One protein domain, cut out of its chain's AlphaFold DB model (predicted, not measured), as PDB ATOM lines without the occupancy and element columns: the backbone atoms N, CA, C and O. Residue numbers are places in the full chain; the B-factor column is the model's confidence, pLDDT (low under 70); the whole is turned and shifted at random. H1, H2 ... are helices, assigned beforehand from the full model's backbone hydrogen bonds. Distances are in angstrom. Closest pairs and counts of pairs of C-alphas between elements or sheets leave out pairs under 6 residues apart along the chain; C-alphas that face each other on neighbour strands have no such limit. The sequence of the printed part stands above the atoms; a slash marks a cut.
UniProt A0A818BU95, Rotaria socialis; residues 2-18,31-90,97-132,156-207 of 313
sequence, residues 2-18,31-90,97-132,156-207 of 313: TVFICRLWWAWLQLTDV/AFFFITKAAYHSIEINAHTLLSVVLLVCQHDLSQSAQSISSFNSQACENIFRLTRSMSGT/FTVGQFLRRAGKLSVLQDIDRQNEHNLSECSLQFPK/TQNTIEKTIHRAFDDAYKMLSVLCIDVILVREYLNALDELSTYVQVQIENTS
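Overview. This is residues 2 to 18, 31 to 90, 97 to 132 and 156 to 207 of the 313 residues of a protein of Rotaria socialis (UniProt A0A818BU95). Two separate lobes of helices are joined by a thin strip of chain: a larger one, where H2, H6, H7 and H8 pack round H1, and a smaller one, where H4 and H5 cross. H3 sits by the far end of H2, and residues 73 to 79, of which 75 to 79 belong to H4, stand free between the lobes. The printed part has 165 residues with eight named helices, H1 to H8 in chain order, and no named strand; the class is all helix. It is extended, with a radius of gyration of the C-alphas of 23.9 A and spans of 74 by 39 by 30 A.

Arrangement. Start at H1, residues 2 to 15, the hub, which touches four helices. Its residues 3 to 6 touch H2, residues 37 to 58, at a steep tilt of 42 degrees, opposite ways; the closest C-alphas, of Val 3 and Glu 44, are 6.5 A apart. At the closest C-alphas of Val 57 and Gln 64, 6.0 A apart, H2 touches H3, residues 64 to 67. Farther on, H4, residues 75 to 86, touches H5, residues 99 to 120, about perpendicular at 77 degrees, with the closest C-alphas, of Thr 84 and Arg 105, 5.7 A apart. H1 and H5 are apart. Back at H1, look for H6, residues 157 to 176: it touches H1 at a steep tilt of 49 degrees, the same way, closest at the C-alphas of Ile 5 and Ala 171, 5.3 A. H7, residues 180 to 186, touches H1 at the C-alphas of Trp 12 and Leu 184, 6.5 A. H8, residues 192 to 207, touches H1 closest at the C-alphas of Arg 7 and Val 199, 6.8 A, only just about perpendicular at 71 degrees. Every O i to N i+4 pair is within hydrogen-bond range in H1, H2, H4, H5, H6, H7 and H8; H3 is too short for such a pair.

Along the chain. Find C-alpha 2 at (147.385, 103.031, 109.490); from there H1 runs 20.1 A to C-alpha 15. H2 covers 31.4 A, H3 5.7 A and H4 16.1 A. H5 runs 31.0 A to C-alpha 120 at (159.719, 76.372, 137.107). H6 is 28.4 A long, H7 10.5 A, and H8 22.5 A, ending at C-alpha 207 (147.692, 123.057, 119.812).

Size, cuts and confidence. The C-alphas farthest apart, of Glu 125 and Arg 186, are 74.6 A apart. Three cuts leave out residues 19 to 30, 91 to 96 and 133 to 155, with C-alpha gaps of 10.8, 15.3 and 47.4 A. Of the links printed whole, none is long. Confidence is under 70 at residue 18, residues 89 to 90, 122 to 132 and 207.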
ATOM      1  N   THR A   2     148.525 102.406 108.774       92.50
ATOM      2  CA  THR A   2     147.385 103.031 109.490       92.50
ATOM      3  C   THR A   2     147.542 104.533 109.731       92.50
ATOM      4  O   THR A   2     146.627 105.288 109.433       92.50
ATOM      5  N   VAL A   3     148.717 104.972 110.194       94.69
ATOM      6  CA  VAL A   3     149.038 106.398 110.388       94.69
ATOM      7  C   VAL A   3     148.808 107.195 109.102       94.69
ATOM      8  O   VAL A   3     148.102 108.193 109.111       94.69
ATOM      9  N   PHE A   4     149.332 106.714 107.971       95.88
ATOM     10  CA  PHE A   4     149.183 107.382 106.679       95.88
ATOM     11  C   PHE A   4     147.747 107.378 106.166       95.88
ATOM     12  O   PHE A   4     147.317 108.385 105.619       95.88
ATOM     13  N   ILE A   5     146.981 106.308 106.402       94.94
ATOM     14  CA  ILE A   5     145.542 106.296 106.104       94.94
ATOM     15  C   ILE A   5     144.846 107.420 106.875       94.94
ATOM     16  O   ILE A   5     144.107 108.200 106.283       94.94
ATOM     17  N   CYS A   6     145.116 107.542 108.178       94.62
ATOM     18  CA  CYS A   6     144.541 108.604 108.997       94.62
ATOM     19  C   CYS A   6     144.966 109.998 108.515       94.62
ATOM     20  O   CYS A   6     144.106 110.865 108.395       94.62
ATOM     21  N   ARG A   7     146.249 110.209 108.188       94.19
ATOM     22  CA  ARG A   7     146.760 111.490 107.669       94.19
ATOM     23  C   ARG A   7     146.104 111.889 106.349       94.19
ATOM     24  O   ARG A   7     145.608 113.005 106.234       94.19
ATOM     25  N   LEU A   8     146.079 110.978 105.376       94.12
ATOM     26  CA  LEU A   8     145.488 111.200 104.053       94.12
ATOM     27  C   LEU A   8     143.985 111.470 104.154       94.12
ATOM     28  O   LEU A   8     143.488 112.423 103.561       94.12
ATOM     29  N   TRP A   9     143.269 110.666 104.943       92.94
ATOM     30  CA  TRP A   9     141.834 110.841 105.158       92.94
ATOM     31  C   TRP A   9     141.515 112.164 105.852       92.94
ATOM     32  O   TRP A   9     140.586 112.869 105.467       92.94
ATOM     33  N   TRP A  10     142.297 112.527 106.868       91.50
ATOM     34  CA  TRP A  10     142.119 113.794 107.562       91.50
ATOM     35  C   TRP A  10     142.393 114.987 106.647       91.50
ATOM     36  O   TRP A  10     141.580 115.911 106.609       91.50
ATOM     37  N   ALA A  11     143.482 114.950 105.872       91.81
ATOM     38  CA  ALA A  11     143.801 115.983 104.890       91.81
ATOM     39  C   ALA A  11     142.682 116.128 103.852       91.81
ATOM     40  O   ALA A  11     142.190 117.233 103.630       91.81
ATOM     41  N   TRP A  12     142.206 115.011 103.301       91.75
ATOM     42  CA  TRP A  12     141.077 114.993 102.378       91.75
ATOM     43  C   TRP A  12     139.818 115.624 102.980       91.75
ATOM     44  O   TRP A  12     139.215 116.495 102.357       91.75
ATOM     45  N   LEU A  13     139.451 115.268 104.217       89.69
ATOM     46  CA  LEU A  13     138.297 115.866 104.892       89.69
ATOM     47  C   LEU A  13     138.441 117.376 105.073       89.69
ATOM     48  O   LEU A  13     137.452 118.094 104.949       89.69
ATOM     49  N   GLN A  14     139.642 117.886 105.368       87.38
ATOM     50  CA  GLN A  14     139.846 119.333 105.489       87.38
ATOM     51  C   GLN A  14     139.643 120.049 104.151       87.38
ATOM     52  O   GLN A  14     139.013 121.106 104.128       87.38
ATOM     53  N   LEU A  15     140.103 119.443 103.059       87.25
ATOM     54  CA  LEU A  15     140.084 120.025 101.716       87.25
ATOM     55  C   LEU A  15     138.750 119.855 100.976       87.25
ATOM     56  O   LEU A  15     138.445 120.635 100.079       87.25
ATOM     57  N   THR A  16     137.958 118.845 101.337       86.81
ATOM     58  CA  THR A  16     136.671 118.567 100.682       86.81
ATOM     59  C   THR A  16     135.584 119.488 101.219       86.81
ATOM     60  O   THR A  16     135.519 119.746 102.427       86.81
ATOM     61  N   ASP A  17     134.719 119.989 100.342       79.38
ATOM     62  CA  ASP A  17     133.565 120.775 100.769       79.38
ATOM     63  C   ASP A  17     132.514 119.864 101.425       79.38
ATOM     64  O   ASP A  17     132.226 118.764 100.955       79.38
ATOM     65  N   VAL A  18     131.938 120.305 102.545       65.81
ATOM     66  CA  VAL A  18     130.949 119.517 103.304       65.81
ATOM     67  C   VAL A  18     129.677 119.306 102.489       65.81
ATOM     68  O   VAL A  18     128.989 118.301 102.659       65.81
ATOM     69  N   ALA A  31     133.541 116.422 111.745       77.19
ATOM     70  CA  ALA A  31     133.972 115.564 112.845       77.19
ATOM     71  C   ALA A  31     133.315 114.171 112.854       77.19
ATOM     72  O   ALA A  31     133.932 113.238 113.357       77.19
ATOM     73  N   PHE A  32     132.114 114.001 112.288       81.56
ATOM     74  CA  PHE A  32     131.444 112.692 112.237       81.56
ATOM     75  C   PHE A  32     132.075 111.715 111.237       81.56
ATOM     76  O   PHE A  32     131.912 110.505 111.375       81.56
ATOM     77  N   PHE A  33     132.818 112.223 110.253       84.94
ATOM     78  CA  PHE A  33     133.442 111.412 109.204       84.94
ATOM     79  C   PHE A  33     134.871 110.983 109.546       84.94
ATOM     80  O   PHE A  33     135.561 110.395 108.710       84.94
ATOM     81  N   PHE A  34     135.339 111.280 110.760       89.81
ATOM     82  CA  PHE A  34     136.672 110.910 111.210       89.81
ATOM     83  C   PHE A  34     136.663 110.347 112.624       89.81
ATOM     84  O   PHE A  34     135.743 110.563 113.410       89.81
ATOM     85  N   ILE A  35     137.733 109.633 112.960       91.50
ATOM     86  CA  ILE A  35     138.000 109.274 114.349       91.50
ATOM     87  C   ILE A  35     138.154 110.542 115.195       91.50
ATOM     88  O   ILE A  35     138.522 111.613 114.706       91.50
ATOM     89  N   THR A  36     137.888 110.423 116.493       90.19
ATOM     90  CA  THR A  36     138.034 111.557 117.408       90.19
ATOM     91  C   THR A  36     139.474 112.074 117.405       90.19
ATOM     92  O   THR A  36     140.426 111.303 117.257       90.19
ATOM     93  N   LYS A  37     139.655 113.385 117.624       86.38
ATOM     94  CA  LYS A  37     140.993 114.005 117.677       86.38
ATOM     95  C   LYS A  37     141.917 113.299 118.676       86.38
ATOM     96  O   LYS A  37     143.071 113.042 118.362       86.38
ATOM     97  N   ALA A  38     141.391 112.917 119.842       88.44
ATOM     98  CA  ALA A  38     142.149 112.181 120.853       88.44
ATOM     99  C   ALA A  38     142.637 110.813 120.345       88.44
ATOM    100  O   ALA A  38     143.797 110.456 120.559       88.44
ATOM    101  N   ALA A  39     141.789 110.061 119.633       91.81
ATOM    102  CA  ALA A  39     142.184 108.789 119.035       91.81
ATOM    103  C   ALA A  39     143.239 108.990 117.937       91.81
ATOM    104  O   ALA A  39     144.234 108.270 117.910       91.81
ATOM    105  N   TYR A  40     143.063 110.001 117.081       91.62
ATOM    106  CA  TYR A  40     144.032 110.339 116.038       91.62
ATOM    107  C   TYR A  40     145.403 110.717 116.616       91.62
ATOM    108  O   TYR A  40     146.410 110.117 116.244       91.62
ATOM    109  N   HIS A  41     145.445 111.628 117.592       89.88
ATOM    110  CA  HIS A  41     146.689 112.003 118.268       89.88
ATOM    111  C   HIS A  41     147.336 110.811 118.977       89.88
ATOM    112  O   HIS A  41     148.552 110.665 118.934       89.88
ATOM    113  N   SER A  42     146.544 109.915 119.571       91.94
ATOM    114  CA  SER A  42     147.076 108.693 120.190       91.94
ATOM    115  C   SER A  42     147.753 107.778 119.164       91.94
ATOM    116  O   SER A  42     148.795 107.198 119.455       91.94
ATOM    117  N   ILE A  43     147.198 107.657 117.952       93.25
ATOM    118  CA  ILE A  43     147.813 106.892 116.855       93.25
ATOM    119  C   ILE A  43     149.144 107.526 116.433       93.25
ATOM    120  O   ILE A  43     150.132 106.803 116.300       93.25
ATOM    121  N   GLU A  44     149.180 108.849 116.257       92.00
ATOM    122  CA  GLU A  44     150.402 109.592 115.918       92.00
ATOM    123  C   GLU A  44     151.479 109.416 116.996       92.00
ATOM    124  O   GLU A  44     152.587 108.968 116.698       92.00
ATOM    125  N   ILE A  45     151.141 109.677 118.262       92.38
ATOM    126  CA  ILE A  45     152.064 109.547 119.397       92.38
ATOM    127  C   ILE A  45     152.611 108.122 119.487       92.38
ATOM    128  O   ILE A  45     153.822 107.939 119.602       92.38
ATOM    129  N   ASN A  46     151.750 107.104 119.392       93.12
ATOM    130  CA  ASN A  46     152.182 105.709 119.468       93.12
ATOM    131  C   ASN A  46     153.132 105.341 118.322       93.12
ATOM    132  O   ASN A  46     154.115 104.634 118.544       93.12
ATOM    133  N   ALA A  47     152.866 105.823 117.106       92.31
ATOM    134  CA  ALA A  47     153.720 105.561 115.955       92.31
ATOM    135  C   ALA A  47     155.096 106.228 116.088       92.31
ATOM    136  O   ALA A  47     156.114 105.559 115.902       92.31
ATOM    137  N   HIS A  48     155.135 107.510 116.462       91.75
ATOM    138  CA  HIS A  48     156.383 108.250 116.683       91.75
ATOM    139  C   HIS A  48     157.185 107.696 117.857       91.75
ATOM    140  O   HIS A  48     158.404 107.567 117.765       91.75
ATOM    141  N   THR A  49     156.514 107.296 118.936       93.25
ATOM    142  CA  THR A  49     157.164 106.659 120.087       93.25
ATOM    143  C   THR A  49     157.794 105.331 119.682       93.25
ATOM    144  O   THR A  49     158.957 105.084 119.990       93.25
ATOM    145  N   LEU A  50     157.069 104.491 118.936       92.12
ATOM    146  CA  LEU A  50     157.608 103.217 118.461       92.12
ATOM    147  C   LEU A  50     158.797 103.417 117.513       92.12
ATOM    148  O   LEU A  50     159.803 102.724 117.648       92.12
ATOM    149  N   LEU A  51     158.701 104.373 116.584       91.88
ATOM    150  CA  LEU A  51     159.811 104.742 115.706       91.88
ATOM    151  C   LEU A  51     161.023 105.220 116.515       91.88
ATOM    152  O   LEU A  51     162.142 104.803 116.235       91.88
ATOM    153  N   SER A  52     160.802 106.029 117.550       91.94
ATOM    154  CA  SER A  52     161.870 106.522 118.428       91.94
ATOM    155  C   SER A  52     162.554 105.379 119.179       91.94
ATOM    156  O   SER A  52     163.777 105.298 119.181       91.94
ATOM    157  N   VAL A  53     161.785 104.443 119.749       91.44
ATOM    158  CA  VAL A  53     162.332 103.230 120.390       91.44
ATOM    159  C   VAL A  53     163.163 102.424 119.395       91.44
ATOM    160  O   VAL A  53     164.268 101.995 119.717       91.44
ATOM    161  N   VAL A  54     162.657 102.241 118.176       89.81
ATOM    162  CA  VAL A  54     163.375 101.556 117.099       89.81
ATOM    163  C   VAL A  54     164.707 102.248 116.791       89.81
ATOM    164  O   VAL A  54     165.735 101.573 116.756       89.81
ATOM    165  N   LEU A  55     164.709 103.573 116.622       90.50
ATOM    166  CA  LEU A  55     165.916 104.352 116.339       90.50
ATOM    167  C   LEU A  55     166.937 104.263 117.477       90.50
ATOM    168  O   LEU A  55     168.111 104.031 117.205       90.50
ATOM    169  N   LEU A  56     166.498 104.357 118.733       90.69
ATOM    170  CA  LEU A  56     167.367 104.210 119.905       90.69
ATOM    171  C   LEU A  56     168.002 102.815 119.984       90.69
ATOM    172  O   LEU A  56     169.170 102.679 120.343       90.69
ATOM    173  N   VAL A  57     167.272 101.762 119.605       88.69
ATOM    174  CA  VAL A  57     167.857 100.416 119.510       88.69
ATOM    175  C   VAL A  57     168.883 100.340 118.375       88.69
ATOM    176  O   VAL A  57     169.944  99.745 118.553       88.69
ATOM    177  N   CYS A  58     168.606 100.955 117.220       86.56
ATOM    178  CA  CYS A  58     169.559 101.039 116.106       86.56
ATOM    179  C   CYS A  58     170.827 101.830 116.470       86.56
ATOM    180  O   CYS A  58     171.901 101.514 115.969       86.56
ATOM    181  N   GLN A  59     170.704 102.835 117.340       88.31
ATOM    182  CA  GLN A  59     171.807 103.643 117.870       88.31
ATOM    183  C   GLN A  59     172.564 102.958 119.019       88.31
ATOM    184  O   GLN A  59     173.571 103.484 119.476       88.31
ATOM    185  N   HIS A  60     172.125 101.767 119.445       86.00
ATOM    186  CA  HIS A  60     172.653 101.016 120.589       86.00
ATOM    187  C   HIS A  60     172.439 101.670 121.968       86.00
ATOM    188  O   HIS A  60     173.018 101.208 122.950       86.00
ATOM    189  N   ASP A  61     171.548 102.659 122.072       89.94
ATOM    190  CA  ASP A  61     171.146 103.266 123.350       89.94
ATOM    191  C   ASP A  61     170.142 102.391 124.121       89.94
ATOM    192  O   ASP A  61     169.996 102.505 125.340       89.94
ATOM    193  N   LEU A  62     169.453 101.481 123.422       87.12
ATOM    194  CA  LEU A  62     168.534 100.506 124.006       87.12
ATOM    195  C   LEU A  62     168.865  99.075 123.575       87.12
ATOM    196  O   LEU A  62     169.322  98.805 122.466       87.12
ATOM    197  N   SER A  63     168.569  98.126 124.465       86.19
ATOM    198  CA  SER A  63     168.696  96.694 124.181       86.19
ATOM    199  C   SER A  63     167.721  96.239 123.091       86.19
ATOM    200  O   SER A  63     166.594  96.728 123.003       86.19
ATOM    201  N   GLN A  64     168.097  95.221 122.310       83.31
ATOM    202  CA  GLN A  64     167.223  94.664 121.267       83.31
ATOM    203  C   GLN A  64     165.891  94.126 121.823       83.31
ATOM    204  O   GLN A  64     164.877  94.145 121.127       83.31
ATOM    205  N   SER A  65     165.850  93.727 123.100       83.56
ATOM    206  CA  SER A  65     164.611  93.348 123.789       83.56
ATOM    207  C   SER A  65     163.576  94.474 123.869       83.56
ATOM    208  O   SER A  65     162.385  94.180 123.952       83.56
ATOM    209  N   ALA A  66     163.986  95.745 123.779       84.06
ATOM    210  CA  ALA A  66     163.063  96.880 123.736       84.06
ATOM    211  C   ALA A  66     162.199  96.901 122.460       84.06
ATOM    212  O   ALA A  66     161.152  97.538 122.448       84.06
ATOM    213  N   GLN A  67     162.571  96.162 121.407       79.75
ATOM    214  CA  GLN A  67     161.739  96.010 120.204       79.75
ATOM    215  C   GLN A  67     160.530  95.083 120.415       79.75
ATOM    216  O   GLN A  67     159.708  94.918 119.514       79.75
ATOM    217  N   SER A  68     160.397  94.454 121.587       83.25
ATOM    218  CA  SER A  68     159.270  93.580 121.904       83.25
ATOM    219  C   SER A  68     157.981  94.388 122.102       83.25
ATOM    220  O   SER A  68     157.593  94.711 123.222       83.25
ATOM    221  N   ILE A  69     157.269  94.671 121.004       78.94
ATOM    222  CA  ILE A  69     156.019  95.459 120.991       78.94
ATOM    223  C   ILE A  69     154.946  94.879 121.929       78.94
ATOM    224  O   ILE A  69     154.109  95.609 122.462       78.94
ATOM    225  N   SER A  70     154.981  93.568 122.186       79.69
ATOM    226  CA  SER A  70     154.076  92.898 123.127       79.69
ATOM    227  C   SER A  70     154.164  93.445 124.558       79.69
ATOM    228  O   SER A  70     153.220  93.258 125.324       79.69
ATOM    229  N   SER A  71     155.247  94.142 124.906       78.06
ATOM    230  CA  SER A  71     155.456  94.768 126.211       78.06
ATOM    231  C   SER A  71     154.860  96.177 126.321       78.06
ATOM    232  O   SER A  71     154.714  96.670 127.434       78.06
ATOM    233  N   PHE A  72     154.482  96.818 125.208       83.31
ATOM    234  CA  PHE A  72     153.971  98.200 125.188       83.31
ATOM    235  C   PHE A  72     152.442  98.308 125.188       83.31
ATOM    236  O   PHE A  72     151.893  99.387 124.978       83.31
ATOM    237  N   ASN A  73     151.728  97.203 125.395       85.56
ATOM    238  CA  ASN A  73     150.271  97.225 125.492       85.56
ATOM    239  C   ASN A  73     149.803  97.150 126.953       85.56
ATOM    240  O   ASN A  73     150.505  96.688 127.851       85.56
ATOM    241  N   SER A  74     148.559  97.559 127.178       86.81
ATOM    242  CA  SER A  74     147.915  97.543 128.491       86.81
ATOM    243  C   SER A  74     147.504  96.146 128.971       86.81
ATOM    244  O   SER A  74     147.006  96.021 130.092       86.81
ATOM    245  N   GLN A  75     147.708  95.083 128.181       85.06
ATOM    246  CA  GLN A  75     147.210  93.747 128.526       85.06
ATOM    247  C   GLN A  75     147.883  93.173 129.768       85.06
ATOM    248  O   GLN A  75     147.244  92.453 130.534       85.06
ATOM    249  N   ALA A  76     149.149  93.518 130.014       82.06
ATOM    250  CA  ALA A  76     149.822  93.149 131.256       82.06
ATOM    251  C   ALA A  76     149.114  93.762 132.479       82.06
ATOM    252  O   ALA A  76     148.820  93.052 133.442       82.06
ATOM    253  N   CYS A  77     148.761  95.048 132.405       85.00
ATOM    254  CA  CYS A  77     148.030  95.748 133.460       85.00
ATOM    255  C   CYS A  77     146.623  95.162 133.649       85.00
ATOM    256  O   CYS A  77     146.236  94.836 134.771       85.00
ATOM    257  N   GLU A  78     145.873  94.958 132.561       86.88
ATOM    258  CA  GLU A  78     144.535  94.351 132.610       86.88
ATOM    259  C   GLU A  78     144.575  92.946 133.227       86.88
ATOM    260  O   GLU A  78     143.728  92.588 134.049       86.88
ATOM    261  N   ASN A  79     145.601  92.158 132.896       86.56
ATOM    262  CA  ASN A  79     145.794  90.837 133.473       86.56
ATOM    263  C   ASN A  79     146.008  90.899 134.994       86.56
ATOM    264  O   ASN A  79     145.412  90.096 135.709       86.56
ATOM    265  N   ILE A  80     146.783  91.863 135.505       87.69
ATOM    266  CA  ILE A  80     146.947  92.072 136.955       87.69
ATOM    267  C   ILE A  80     145.599  92.411 137.606       87.69
ATOM    268  O   ILE A  80     145.221  91.798 138.607       87.69
ATOM    269  N   PHE A  81     144.813  93.318 137.021       88.19
ATOM    270  CA  PHE A  81     143.471  93.630 137.529       88.19
ATOM    271  C   PHE A  81     142.542  92.412 137.526       88.19
ATOM    272  O   PHE A  81     141.799  92.180 138.479       88.19
ATOM    273  N   ARG A  82     142.585  91.595 136.473       87.00
ATOM    274  CA  ARG A  82     141.791  90.367 136.390       87.00
ATOM    275  C   ARG A  82     142.207  89.350 137.453       87.00
ATOM    276  O   ARG A  82     141.340  88.760 138.096       87.00
ATOM    277  N   LEU A  83     143.510  89.170 137.666       87.19
ATOM    278  CA  LEU A  83     144.041  88.244 138.667       87.19
ATOM    279  C   LEU A  83     143.676  88.693 140.085       87.19
ATOM    280  O   LEU A  83     143.108  87.911 140.841       87.19
ATOM    281  N   THR A  84     143.882  89.964 140.422       87.56
ATOM    282  CA  THR A  84     143.506  90.515 141.738       87.56
ATOM    283  C   THR A  84     141.999  90.442 142.020       87.56
ATOM    284  O   THR A  84     141.604  90.206 143.165       87.56
ATOM    285  N   ARG A  85     141.139  90.566 140.995       83.69
ATOM    286  CA  ARG A  85     139.692  90.289 141.113       83.69
ATOM    287  C   ARG A  85     139.396  88.812 141.357       83.69
ATOM    288  O   ARG A  85     138.556  88.501 142.193       83.69
ATOM    289  N   SER A  86     140.106  87.905 140.685       84.12
ATOM    290  CA  SER A  86     139.923  86.455 140.867       84.12
ATOM    291  C   SER A  86     140.369  85.932 142.237       84.12
ATOM    292  O   SER A  86     140.004  84.825 142.612       84.12
ATOM    293  N   MET A  87     141.134  86.730 142.991       81.69
ATOM    294  CA  MET A  87     141.547  86.415 144.361       81.69
ATOM    295  C   MET A  87     140.483  86.760 145.416       81.69
ATOM    296  O   MET A  87     140.712  86.515 146.600       81.69
ATOM    297  N   SER A  88     139.343  87.351 145.033       76.75
ATOM    298  CA  SER A  88     138.193  87.461 145.937       76.75
ATOM    299  C   SER A  88     137.671  86.054 146.270       76.75
ATOM    300  O   SER A  88     137.545  85.215 145.380       76.75
ATOM    301  N   GLY A  89     137.391  85.785 147.550       69.69
ATOM    302  CA  GLY A  89     136.879  84.485 147.995       69.69
ATOM    303  C   GLY A  89     135.533  84.131 147.353       69.69
ATOM    304  O   GLY A  89     134.781  85.014 146.946       69.69
ATOM    305  N   THR A  90     135.207  82.838 147.305       64.31
ATOM    306  CA  THR A  90     133.985  82.287 146.680       64.31
ATOM    307  C   THR A  90     132.682  82.856 147.246       64.31
ATOM    308  O   THR A  90     131.671  82.860 146.551       64.31
ATOM    309  N   PHE A  97     137.269  96.893 144.842       83.31
ATOM    310  CA  PHE A  97     138.135  96.969 146.008       83.31
ATOM    311  C   PHE A  97     138.804  98.340 146.060       83.31
ATOM    312  O   PHE A  97     139.054  98.956 145.023       83.31
ATOM    313  N   THR A  98     139.088  98.816 147.270       88.56
ATOM    314  CA  THR A  98     139.834 100.065 147.472       88.56
ATOM    315  C   THR A  98     141.272  99.918 146.965       88.56
ATOM    316  O   THR A  98     141.776  98.802 146.805       88.56
ATOM    317  N   VAL A  99     141.978 101.033 146.760       88.69
ATOM    318  CA  VAL A  99     143.396 101.008 146.352       88.69
ATOM    319  C   VAL A  99     144.246 100.207 147.347       88.69
ATOM    320  O   VAL A  99     145.043  99.366 146.940       88.69
ATOM    321  N   GLY A 100     144.020 100.366 148.655       90.75
ATOM    322  CA  GLY A 100     144.724  99.581 149.674       90.75
ATOM    323  C   GLY A 100     144.460  98.073 149.562       90.75
ATOM    324  O   GLY A 100     145.380  97.262 149.676       90.75
ATOM    325  N   GLN A 101     143.218  97.677 149.273       87.69
ATOM    326  CA  GLN A 101     142.865  96.275 149.036       87.69
ATOM    327  C   GLN A 101     143.488  95.736 147.739       87.69
ATOM    328  O   GLN A 101     143.949  94.592 147.724       87.69
ATOM    329  N   PHE A 102     143.554  96.548 146.678       90.00
ATOM    330  CA  PHE A 102     144.265  96.203 145.446       90.00
ATOM    331  C   PHE A 102     145.746  95.944 145.717       90.00
ATOM    332  O   PHE A 102     146.240  94.874 145.371       90.00
ATOM    333  N   LEU A 103     146.436  96.874 146.385       91.38
ATOM    334  CA  LEU A 103     147.870  96.770 146.663       91.38
ATOM    335  C   LEU A 103     148.200  95.534 147.505       91.38
ATOM    336  O   LEU A 103     149.133  94.802 147.181       91.38
ATOM    337  N   ARG A 104     147.384  95.221 148.521       89.50
ATOM    338  CA  ARG A 104     147.545  93.984 149.308       89.50
ATOM    339  C   ARG A 104     147.416  92.730 148.438       89.50
ATOM    340  O   ARG A 104     148.182  91.782 148.604       89.50
ATOM    341  N   ARG A 105     146.458  92.702 147.508       89.38
ATOM    342  CA  ARG A 105     146.258  91.568 146.588       89.38
ATOM    343  C   ARG A 105     147.360  91.481 145.536       89.38
ATOM    344  O   ARG A 105     147.810  90.380 145.241       89.38
ATOM    345  N   ALA A 106     147.822  92.612 145.014       88.88
ATOM    346  CA  ALA A 106     148.949  92.683 144.092       88.88
ATOM    347  C   ALA A 106     150.245  92.187 144.753       88.88
ATOM    348  O   ALA A 106     150.966  91.400 144.150       88.88
ATOM    349  N   GLY A 107     150.488  92.546 146.019       90.69
ATOM    350  CA  GLY A 107     151.606  92.012 146.803       90.69
ATOM    351  C   GLY A 107     151.538  90.489 146.951       90.69
ATOM    352  O   GLY A 107     152.511  89.795 146.670       90.69
ATOM    353  N   LYS A 108     150.360  89.943 147.290       89.81
ATOM    354  CA  LYS A 108     150.148  88.482 147.312       89.81
ATOM    355  C   LYS A 108     150.389  87.840 145.942       89.81
ATOM    356  O   LYS A 108     150.986  86.772 145.870       89.81
ATOM    357  N   LEU A 109     149.941  88.483 144.862       89.69
ATOM    358  CA  LEU A 109     150.155  87.998 143.499       89.69
ATOM    359  C   LEU A 109     151.645  87.966 143.130       89.69
ATOM    360  O   LEU A 109     152.073  87.001 142.507       89.69
ATOM    361  N   SER A 110     152.426  88.968 143.547       90.12
ATOM    362  CA  SER A 110     153.882  88.991 143.358       90.12
ATOM    363  C   SER A 110     154.540  87.779 144.013       90.12
ATOM    364  O   SER A 110     155.266  87.047 143.352       90.12
ATOM    365  N   VAL A 111     154.204  87.500 145.277       89.00
ATOM    366  CA  VAL A 111     154.744  86.339 146.004       89.00
ATOM    367  C   VAL A 111     154.372  85.023 145.312       89.00
ATOM    368  O   VAL A 111     155.216  84.144 145.170       89.00
ATOM    369  N   LEU A 112     153.130  84.884 144.832       86.50
ATOM    370  CA  LEU A 112     152.709  83.693 144.081       86.50
ATOM    371  C   LEU A 112     153.495  83.524 142.775       86.50
ATOM    372  O   LEU A 112     153.896  82.410 142.446       86.50
ATOM    373  N   GLN A 113     153.739  84.616 142.049       84.94
ATOM    374  CA  GLN A 113     154.541  84.593 140.823       84.94
ATOM    375  C   GLN A 113     156.005  84.239 141.098       84.94
ATOM    376  O   GLN A 113     156.611  83.520 140.304       84.94
ATOM    377  N   ASP A 114     156.564  84.703 142.214       85.88
ATOM    378  CA  ASP A 114     157.928  84.371 142.622       85.88
ATOM    379  C   ASP A 114     158.054  82.886 142.988       85.88
ATOM    380  O   ASP A 114     158.990  82.224 142.537       85.88
ATOM    381  N   ILE A 115     157.075  82.329 143.712       83.75
ATOM    382  CA  ILE A 115     157.014  80.889 144.014       83.75
ATOM    383  C   ILE A 115     156.888  80.070 142.721       83.75
ATOM    384  O   ILE A 115     157.617  79.093 142.535       83.75
ATOM    385  N   ASP A 116     156.002  80.465 141.802       81.62
ATOM    386  CA  ASP A 116     155.835  79.784 140.512       81.62
ATOM    387  C   ASP A 116     157.134  79.803 139.689       81.62
ATOM    388  O   ASP A 116     157.527  78.772 139.144       81.62
ATOM    389  N   ARG A 117     157.848  80.936 139.653       80.25
ATOM    390  CA  ARG A 117     159.150  81.055 138.973       80.25
ATOM    391  C   ARG A 117     160.223  80.168 139.599       80.25
ATOM    392  O   ARG A 117     160.964  79.509 138.873       80.25
ATOM    393  N   GLN A 118     160.313  80.130 140.927       80.31
ATOM    394  CA  GLN A 118     161.268  79.265 141.630       80.31
ATOM    395  C   GLN A 118     161.004  77.780 141.346       80.31
ATOM    396  O   GLN A 118     161.946  77.021 141.108       80.31
ATOM    397  N   ASN A 119     159.727  77.388 141.303       76.00
ATOM    398  CA  ASN A 119     159.300  76.036 140.954       76.00
ATOM    399  C   ASN A 119     159.602  75.681 139.484       76.00
ATOM    400  O   ASN A 119     160.015  74.558 139.212       76.00
ATOM    401  N   GLU A 120     159.413  76.605 138.532       74.12
ATOM    402  CA  GLU A 120     159.719  76.372 137.107       74.12
ATOM    403  C   GLU A 120     161.225  76.178 136.852       74.12
ATOM    404  O   GLU A 120     161.609  75.407 135.971       74.12
ATOM    405  N   HIS A 121     162.084  76.831 137.638       70.56
ATOM    406  CA  HIS A 121     163.539  76.755 137.486       70.56
ATOM    407  C   HIS A 121     164.224  75.683 138.356       70.56
ATOM    408  O   HIS A 121     165.451  75.601 138.329       70.56
ATOM    409  N   ASN A 122     163.474  74.849 139.095       67.12
ATOM    410  CA  ASN A 122     164.009  73.860 140.052       67.12
ATOM    411  C   ASN A 122     165.055  74.454 141.021       67.12
ATOM    412  O   ASN A 122     166.002  73.776 141.416       67.12
ATOM    413  N   LEU A 123     164.919  75.737 141.373       61.56
ATOM    414  CA  LEU A 123     165.905  76.451 142.197       61.56
ATOM    415  C   LEU A 123     165.749  76.164 143.697       61.56
ATOM    416  O   LEU A 123     166.649  76.482 144.470       61.56
ATOM    417  N   SER A 124     164.632  75.561 144.104       62.19
ATOM    418  CA  SER A 124     164.312  75.270 145.502       62.19
ATOM    419  C   SER A 124     164.315  73.761 145.763       62.19
ATOM    420  O   SER A 124     163.697  73.003 145.020       62.19
ATOM    421  N   GLU A 125     164.950  73.328 146.860       61.12
ATOM    422  CA  GLU A 125     164.962  71.921 147.316       61.12
ATOM    423  C   GLU A 125     163.565  71.394 147.694       61.12
ATOM    424  O   GLU A 125     163.341  70.187 147.740       61.12
ATOM    425  N   CYS A 126     162.609  72.296 147.935       61.91
ATOM    426  CA  CYS A 126     161.233  71.969 148.284       61.91
ATOM    427  C   CYS A 126     160.278  72.625 147.272       61.91
ATOM    428  O   CYS A 126     160.101  73.843 147.275       61.91
ATOM    429  N   SER A 127     159.679  71.826 146.384       67.25
ATOM    430  CA  SER A 127     158.729  72.320 145.379       67.25
ATOM    431  C   SER A 127     157.360  72.549 146.018       67.25
ATOM    432  O   SER A 127     156.638  71.594 146.324       67.25
ATOM    433  N   LEU A 128     156.977  73.806 146.217       69.88
ATOM    434  CA  LEU A 128     155.683  74.139 146.808       69.88
ATOM    435  C   LEU A 128     154.608  74.090 145.716       69.88
ATOM    436  O   LEU A 128     154.479  75.014 144.915       69.88
ATOM    437  N   GLN A 129     153.869  72.981 145.636       65.25
ATOM    438  CA  GLN A 129     152.879  72.757 144.583       65.25
ATOM    439  C   GLN A 129     151.464  73.083 145.072       65.25
ATOM    440  O   GLN A 129     150.895  72.373 145.897       65.25
ATOM    441  N   PHE A 130     150.864  74.141 144.528       67.50
ATOM    442  CA  PHE A 130     149.468  74.470 144.814       67.50
ATOM    443  C   PHE A 130     148.503  73.504 144.098       67.50
ATOM    444  O   PHE A 130     148.749  73.149 142.936       67.50
ATOM    445  N   PRO A 131     147.375  73.113 144.726       64.38
ATOM    446  CA  PRO A 131     146.325  72.335 144.075       64.38
ATOM    447  C   PRO A 131     145.787  73.069 142.838       64.38
ATOM    448  O   PRO A 131     145.111  74.093 142.928       64.38
ATOM    449  N   LYS A 132     146.099  72.558 141.645       60.41
ATOM    450  CA  LYS A 132     145.622  73.134 140.381       60.41
ATOM    451  C   LYS A 132     144.249  72.550 140.058       60.41
ATOM    452  O   LYS A 132     144.151  71.387 139.672       60.41
ATOM    453  N   THR A 156     168.409  98.834 109.575       83.00
ATOM    454  CA  THR A 156     169.160 100.031 109.199       83.00
ATOM    455  C   THR A 156     168.201 101.193 109.018       83.00
ATOM    456  O   THR A 156     167.023 100.989 108.712       83.00
ATOM    457  N   GLN A 157     168.721 102.415 109.113       84.00
ATOM    458  CA  GLN A 157     167.964 103.619 108.779       84.00
ATOM    459  C   GLN A 157     167.335 103.529 107.375       84.00
ATOM    460  O   GLN A 157     166.151 103.800 107.215       84.00
ATOM    461  N   ASN A 158     168.065 103.003 106.385       88.62
ATOM    462  CA  ASN A 158     167.545 102.771 105.032       88.62
ATOM    463  C   ASN A 158     166.361 101.782 105.005       88.62
ATOM    464  O   ASN A 158     165.408 101.954 104.251       88.62
ATOM    465  N   THR A 159     166.394 100.727 105.828       89.62
ATOM    466  CA  THR A 159     165.265  99.787 105.946       89.62
ATOM    467  C   THR A 159     164.043 100.472 106.557       89.62
ATOM    468  O   THR A 159     162.921 100.229 106.108       89.62
ATOM    469  N   ILE A 160     164.253 101.335 107.554       91.19
ATOM    470  CA  ILE A 160     163.194 102.122 108.195       91.19
ATOM    471  C   ILE A 160     162.566 103.073 107.172       91.19
ATOM    472  O   ILE A 160     161.361 103.000 106.949       91.19
ATOM    473  N   GLU A 161     163.374 103.878 106.481       91.88
ATOM    474  CA  GLU A 161     162.922 104.818 105.445       91.88
ATOM    475  C   GLU A 161     162.138 104.106 104.338       91.88
ATOM    476  O   GLU A 161     161.002 104.475 104.040       91.88
ATOM    477  N   LYS A 162     162.664 103.001 103.794       93.44
ATOM    478  CA  LYS A 162     161.944 102.192 102.795       93.44
ATOM    479  C   LYS A 162     160.613 101.658 103.314       93.44
ATOM    480  O   LYS A 162     159.646 101.581 102.560       93.44
ATOM    481  N   THR A 163     160.554 101.272 104.588       93.38
ATOM    482  CA  THR A 163     159.314 100.794 105.214       93.38
ATOM    483  C   THR A 163     158.299 101.925 105.356       93.38
ATOM    484  O   THR A 163     157.115 101.702 105.113       93.38
ATOM    485  N   ILE A 164     158.752 103.133 105.702       94.75
ATOM    486  CA  ILE A 164     157.920 104.340 105.782       94.75
ATOM    487  C   ILE A 164     157.347 104.678 104.400       94.75
ATOM    488  O   ILE A 164     156.127 104.777 104.275       94.75
ATOM    489  N   HIS A 165     158.192 104.758 103.366       95.38
ATOM    490  CA  HIS A 165     157.752 105.030 101.992       95.38
ATOM    491  C   HIS A 165     156.761 103.983 101.489       95.38
ATOM    492  O   HIS A 165     155.663 104.326 101.066       95.38
ATOM    493  N   ARG A 166     157.080 102.693 101.639       96.25
ATOM    494  CA  ARG A 166     156.163 101.618 101.247       96.25
ATOM    495  C   ARG A 166     154.825 101.710 101.980       96.25
ATOM    496  O   ARG A 166     153.774 101.517 101.386       96.25
ATOM    497  N   ALA A 167     154.855 102.000 103.278       96.19
ATOM    498  CA  ALA A 167     153.648 102.135 104.080       96.19
ATOM    499  C   ALA A 167     152.786 103.340 103.675       96.19
ATOM    500  O   ALA A 167     151.571 103.289 103.890       96.19
ATOM    501  N   PHE A 168     153.407 104.407 103.169       96.50
ATOM    502  CA  PHE A 168     152.727 105.545 102.566       96.50
ATOM    503  C   PHE A 168     152.112 105.148 101.222       96.50
ATOM    504  O   PHE A 168     150.905 105.307 101.063       96.50
ATOM    505  N   ASP A 169     152.886 104.541 100.320       95.50
ATOM    506  CA  ASP A 169     152.414 104.102  99.000       95.50
ATOM    507  C   ASP A 169     151.231 103.127  99.113       95.50
ATOM    508  O   ASP A 169     150.227 103.266  98.413       95.50
ATOM    509  N   ASP A 170     151.313 102.168 100.040       96.31
ATOM    510  CA  ASP A 170     150.242 101.204 100.310       96.31
ATOM    511  C   ASP A 170     148.964 101.911 100.807       96.31
ATOM    512  O   ASP A 170     147.858 101.575 100.377       96.31
ATOM    513  N   ALA A 171     149.100 102.912 101.685       96.00
ATOM    514  CA  ALA A 171     147.972 103.702 102.182       96.00
ATOM    515  C   ALA A 171     147.364 104.588 101.084       96.00
ATOM    516  O   ALA A 171     146.143 104.638 100.935       96.00
ATOM    517  N   TYR A 172     148.213 105.243 100.293       93.88
ATOM    518  CA  TYR A 172     147.809 106.092  99.183       93.88
ATOM    519  C   TYR A 172     147.040 105.287  98.137       93.88
ATOM    520  O   TYR A 172     145.917 105.639  97.776       93.88
ATOM    521  N   LYS A 173     147.579 104.133  97.733       93.94
ATOM    522  CA  LYS A 173     146.925 103.208  96.802       93.94
ATOM    523  C   LYS A 173     145.584 102.704  97.332       93.94
ATOM    524  O   LYS A 173     144.631 102.597  96.564       93.94
ATOM    525  N   MET A 174     145.498 102.395  98.628       94.06
ATOM    526  CA  MET A 174     144.251 101.950  99.253       94.06
ATOM    527  C   MET A 174     143.164 103.028  99.179       94.06
ATOM    528  O   MET A 174     142.028 102.720  98.829       94.06
ATOM    529  N   LEU A 175     143.508 104.284  99.471       91.31
ATOM    530  CA  LEU A 175     142.552 105.395  99.447       91.31
ATOM    531  C   LEU A 175     142.259 105.919  98.037       91.31
ATOM    532  O   LEU A 175     141.182 106.463  97.811       91.31
ATOM    533  N   SER A 176     143.151 105.681  97.075       90.38
ATOM    534  CA  SER A 176     142.906 105.996  95.659       90.38
ATOM    535  C   SER A 176     141.708 105.219  95.092       90.38
ATOM    536  O   SER A 176     141.015 105.695  94.203       90.38
ATOM    537  N   VAL A 177     141.390 104.040  95.645       90.56
ATOM    538  CA  VAL A 177     140.168 103.287  95.285       90.56
ATOM    539  C   VAL A 177     138.892 104.080  95.605       90.56
ATOM    540  O   VAL A 177     137.856 103.864  94.983       90.56
ATOM    541  N   LEU A 178     138.968 105.004  96.563       87.69
ATOM    542  CA  LEU A 178     137.874 105.881  96.975       87.69
ATOM    543  C   LEU A 178     137.929 107.255  96.287       87.69
ATOM    544  O   LEU A 178     137.206 108.158  96.695       87.69
ATOM    545  N   CYS A 179     138.790 107.428  95.277       86.12
ATOM    546  CA  CYS A 179     139.008 108.687  94.554       86.12
ATOM    547  C   CYS A 179     139.464 109.865  95.439       86.12
ATOM    548  O   CYS A 179     139.334 111.028  95.054       86.12
ATOM    549  N   ILE A 180     140.004 109.584  96.632       87.12
ATOM    550  CA  ILE A 180     140.542 110.604  97.548       87.12
ATOM    551  C   ILE A 180     141.771 111.294  96.941       87.12
ATOM    552  O   ILE A 180     142.004 112.486  97.151       87.12
ATOM    553  N   ASP A 181     142.539 110.548  96.153       86.19
ATOM    554  CA  ASP A 181     143.734 110.993  95.447       86.19
ATOM    555  C   ASP A 181     143.469 112.177  94.512       86.19
ATOM    556  O   ASP A 181     144.322 113.053  94.415       86.19
ATOM    557  N   VAL A 182     142.283 112.281  93.904       87.75
ATOM    558  CA  VAL A 182     141.942 113.378  92.977       87.75
ATOM    559  C   VAL A 182     142.074 114.747  93.648       87.75
ATOM    560  O   VAL A 182     142.694 115.660  93.098       87.75
ATOM    561  N   ILE A 183     141.517 114.890  94.853       87.25
ATOM    562  CA  ILE A 183     141.573 116.146  95.613       87.25
ATOM    563  C   ILE A 183     142.985 116.366  96.156       87.25
ATOM    564  O   ILE A 183     143.509 117.472  96.068       87.25
ATOM    565  N   LEU A 184     143.639 115.317  96.659       88.88
ATOM    566  CA  LEU A 184     144.995 115.437  97.200       88.88
ATOM    567  C   LEU A 184     146.022 115.828  96.130       88.88
ATOM    568  O   LEU A 184     146.903 116.633  96.409       88.88
ATOM    569  N   VAL A 185     145.906 115.306  94.907       90.69
ATOM    570  CA  VAL A 185     146.764 115.686  93.772       90.69
ATOM    571  C   VAL A 185     146.532 117.144  93.380       90.69
ATOM    572  O   VAL A 185     147.500 117.854  93.117       90.69
ATOM    573  N   ARG A 186     145.275 117.611  93.374       90.19
ATOM    574  CA  ARG A 186     144.947 119.015  93.075       90.19
ATOM    575  C   ARG A 186     145.619 119.984  94.051       90.19
ATOM    576  O   ARG A 186     146.076 121.041  93.631       90.19
ATOM    577  N   GLU A 187     145.689 119.603  95.323       89.38
ATOM    578  CA  GLU A 187     146.280 120.407  96.401       89.38
ATOM    579  C   GLU A 187     147.766 120.084  96.660       89.38
ATOM    580  O   GLU A 187     148.322 120.525  97.662       89.38
ATOM    581  N   TYR A 188     148.428 119.325  95.775       89.81
ATOM    582  CA  TYR A 188     149.847 118.943  95.887       89.81
ATOM    583  C   TYR A 188     150.212 118.171  97.177       89.81
ATOM    584  O   TYR A 188     151.335 118.256  97.666       89.81
ATOM    585  N   LEU A 189     149.280 117.383  97.725       89.88
ATOM    586  CA  LEU A 189     149.468 116.529  98.912       89.88
ATOM    587  C   LEU A 189     149.598 115.036  98.561       89.88
ATOM    588  O   LEU A 189     149.240 114.156  99.347       89.88
ATOM    589  N   ASN A 190     150.065 114.730  97.354       86.88
ATOM    590  CA  ASN A 190     150.217 113.365  96.846       86.88
ATOM    591  C   ASN A 190     151.579 112.727  97.157       86.88
ATOM    592  O   ASN A 190     151.785 111.559  96.832       86.88
ATOM    593  N   ALA A 191     152.491 113.466  97.782       92.31
ATOM    594  CA  ALA A 191     153.791 112.971  98.201       92.31
ATOM    595  C   ALA A 191     153.972 113.079  99.726       92.31
ATOM    596  O   ALA A 191     153.228 113.763 100.438       92.31
ATOM    597  N   LEU A 192     154.891 112.258 100.242       91.38
ATOM    598  CA  LEU A 192     155.035 111.993 101.674       91.38
ATOM    599  C   LEU A 192     155.468 113.238 102.457       91.38
ATOM    600  O   LEU A 192     154.964 113.467 103.561       91.38
ATOM    601  N   ASP A 193     156.395 114.014 101.903       92.44
ATOM    602  CA  ASP A 193     157.005 115.160 102.578       92.44
ATOM    603  C   ASP A 193     156.005 116.315 102.686       92.44
ATOM    604  O   ASP A 193     155.843 116.920 103.749       92.44
ATOM    605  N   GLU A 194     155.251 116.553 101.617       92.25
ATOM    606  CA  GLU A 194     154.197 117.556 101.521       92.25
ATOM    607  C   GLU A 194     153.052 117.225 102.478       92.25
ATOM    608  O   GLU A 194     152.643 118.075 103.274       92.25
ATOM    609  N   LEU A 195     152.581 115.971 102.479       92.62
ATOM    610  CA  LEU A 195     151.549 115.527 103.416       92.62
ATOM    611  C   LEU A 195     152.018 115.659 104.868       92.62
ATOM    612  O   LEU A 195     151.256 116.103 105.726       92.62
ATOM    613  N   SER A 196     153.254 115.254 105.161       91.38
ATOM    614  CA  SER A 196     153.792 115.310 106.523       91.38
ATOM    615  C   SER A 196     153.917 116.753 107.010       91.38
ATOM    616  O   SER A 196     153.498 117.048 108.130       91.38
ATOM    617  N   THR A 197     154.393 117.653 106.148       92.44
ATOM    618  CA  THR A 197     154.478 119.092 106.428       92.44
ATOM    619  C   THR A 197     153.093 119.685 106.676       92.44
ATOM    620  O   THR A 197     152.877 120.365 107.678       92.44
ATOM    621  N   TYR A 198     152.122 119.379 105.811       92.62
ATOM    622  CA  TYR A 198     150.742 119.837 105.968       92.62
ATOM    623  C   TYR A 198     150.138 119.386 107.303       92.62
ATOM    624  O   TYR A 198     149.591 120.197 108.051       92.62
ATOM    625  N   VAL A 199     150.267 118.097 107.635       89.25
ATOM    626  CA  VAL A 199     149.738 117.531 108.882       89.25
ATOM    627  C   VAL A 199     150.381 118.181 110.104       89.25
ATOM    628  O   VAL A 199     149.669 118.503 111.054       89.25
ATOM    629  N   GLN A 200     151.695 118.402 110.077       88.69
ATOM    630  CA  GLN A 200     152.411 119.053 111.170       88.69
ATOM    631  C   GLN A 200     151.881 120.468 111.425       88.69
ATOM    632  O   GLN A 200     151.494 120.773 112.552       88.69
ATOM    633  N   VAL A 201     151.774 121.291 110.377       89.81
ATOM    634  CA  VAL A 201     151.246 122.662 110.481       89.81
ATOM    635  C   VAL A 201     149.832 122.665 111.065       89.81
ATOM    636  O   VAL A 201     149.502 123.479 111.924       89.81
ATOM    637  N   GLN A 202     148.980 121.732 110.638       85.81
ATOM    638  CA  GLN A 202     147.618 121.633 111.162       85.81
ATOM    639  C   GLN A 202     147.587 121.236 112.648       85.81
ATOM    640  O   GLN A 202     146.805 121.801 113.415       85.81
ATOM    641  N   ILE A 203     148.438 120.298 113.079       83.06
ATOM    642  CA  ILE A 203     148.547 119.909 114.494       83.06
ATOM    643  C   ILE A 203     149.018 121.102 115.337       83.06
ATOM    644  O   ILE A 203     148.379 121.421 116.342       83.06
ATOM    645  N   GLU A 204     150.069 121.801 114.906       84.62
ATOM    646  CA  GLU A 204     150.606 122.986 115.590       84.62
ATOM    647  C   GLU A 204     149.536 124.075 115.744       84.62
ATOM    648  O   GLU A 204     149.266 124.524 116.860       84.62
ATOM    649  N   ASN A 205     148.818 124.398 114.664       83.19
ATOM    650  CA  ASN A 205     147.727 125.376 114.691       83.19
ATOM    651  C   ASN A 205     146.621 125.006 115.687       83.19
ATOM    652  O   ASN A 205     146.071 125.878 116.358       83.19
ATOM    653  N   THR A 206     146.290 123.717 115.818       74.12
ATOM    654  CA  THR A 206     145.292 123.282 116.805       74.12
ATOM    655  C   THR A 206     145.810 123.318 118.243       74.12
ATOM    656  O   THR A 206     145.031 123.592 119.154       74.12
ATOM    657  N   SER A 207     147.106 123.092 118.467       68.00
ATOM    658  CA  SER A 207     147.692 123.057 119.812       68.00
ATOM    659  C   SER A 207     147.680 124.419 120.522       68.00
ATOM    660  O   SER A 207     147.466 124.475 121.731       68.00
TER     661      SER A 207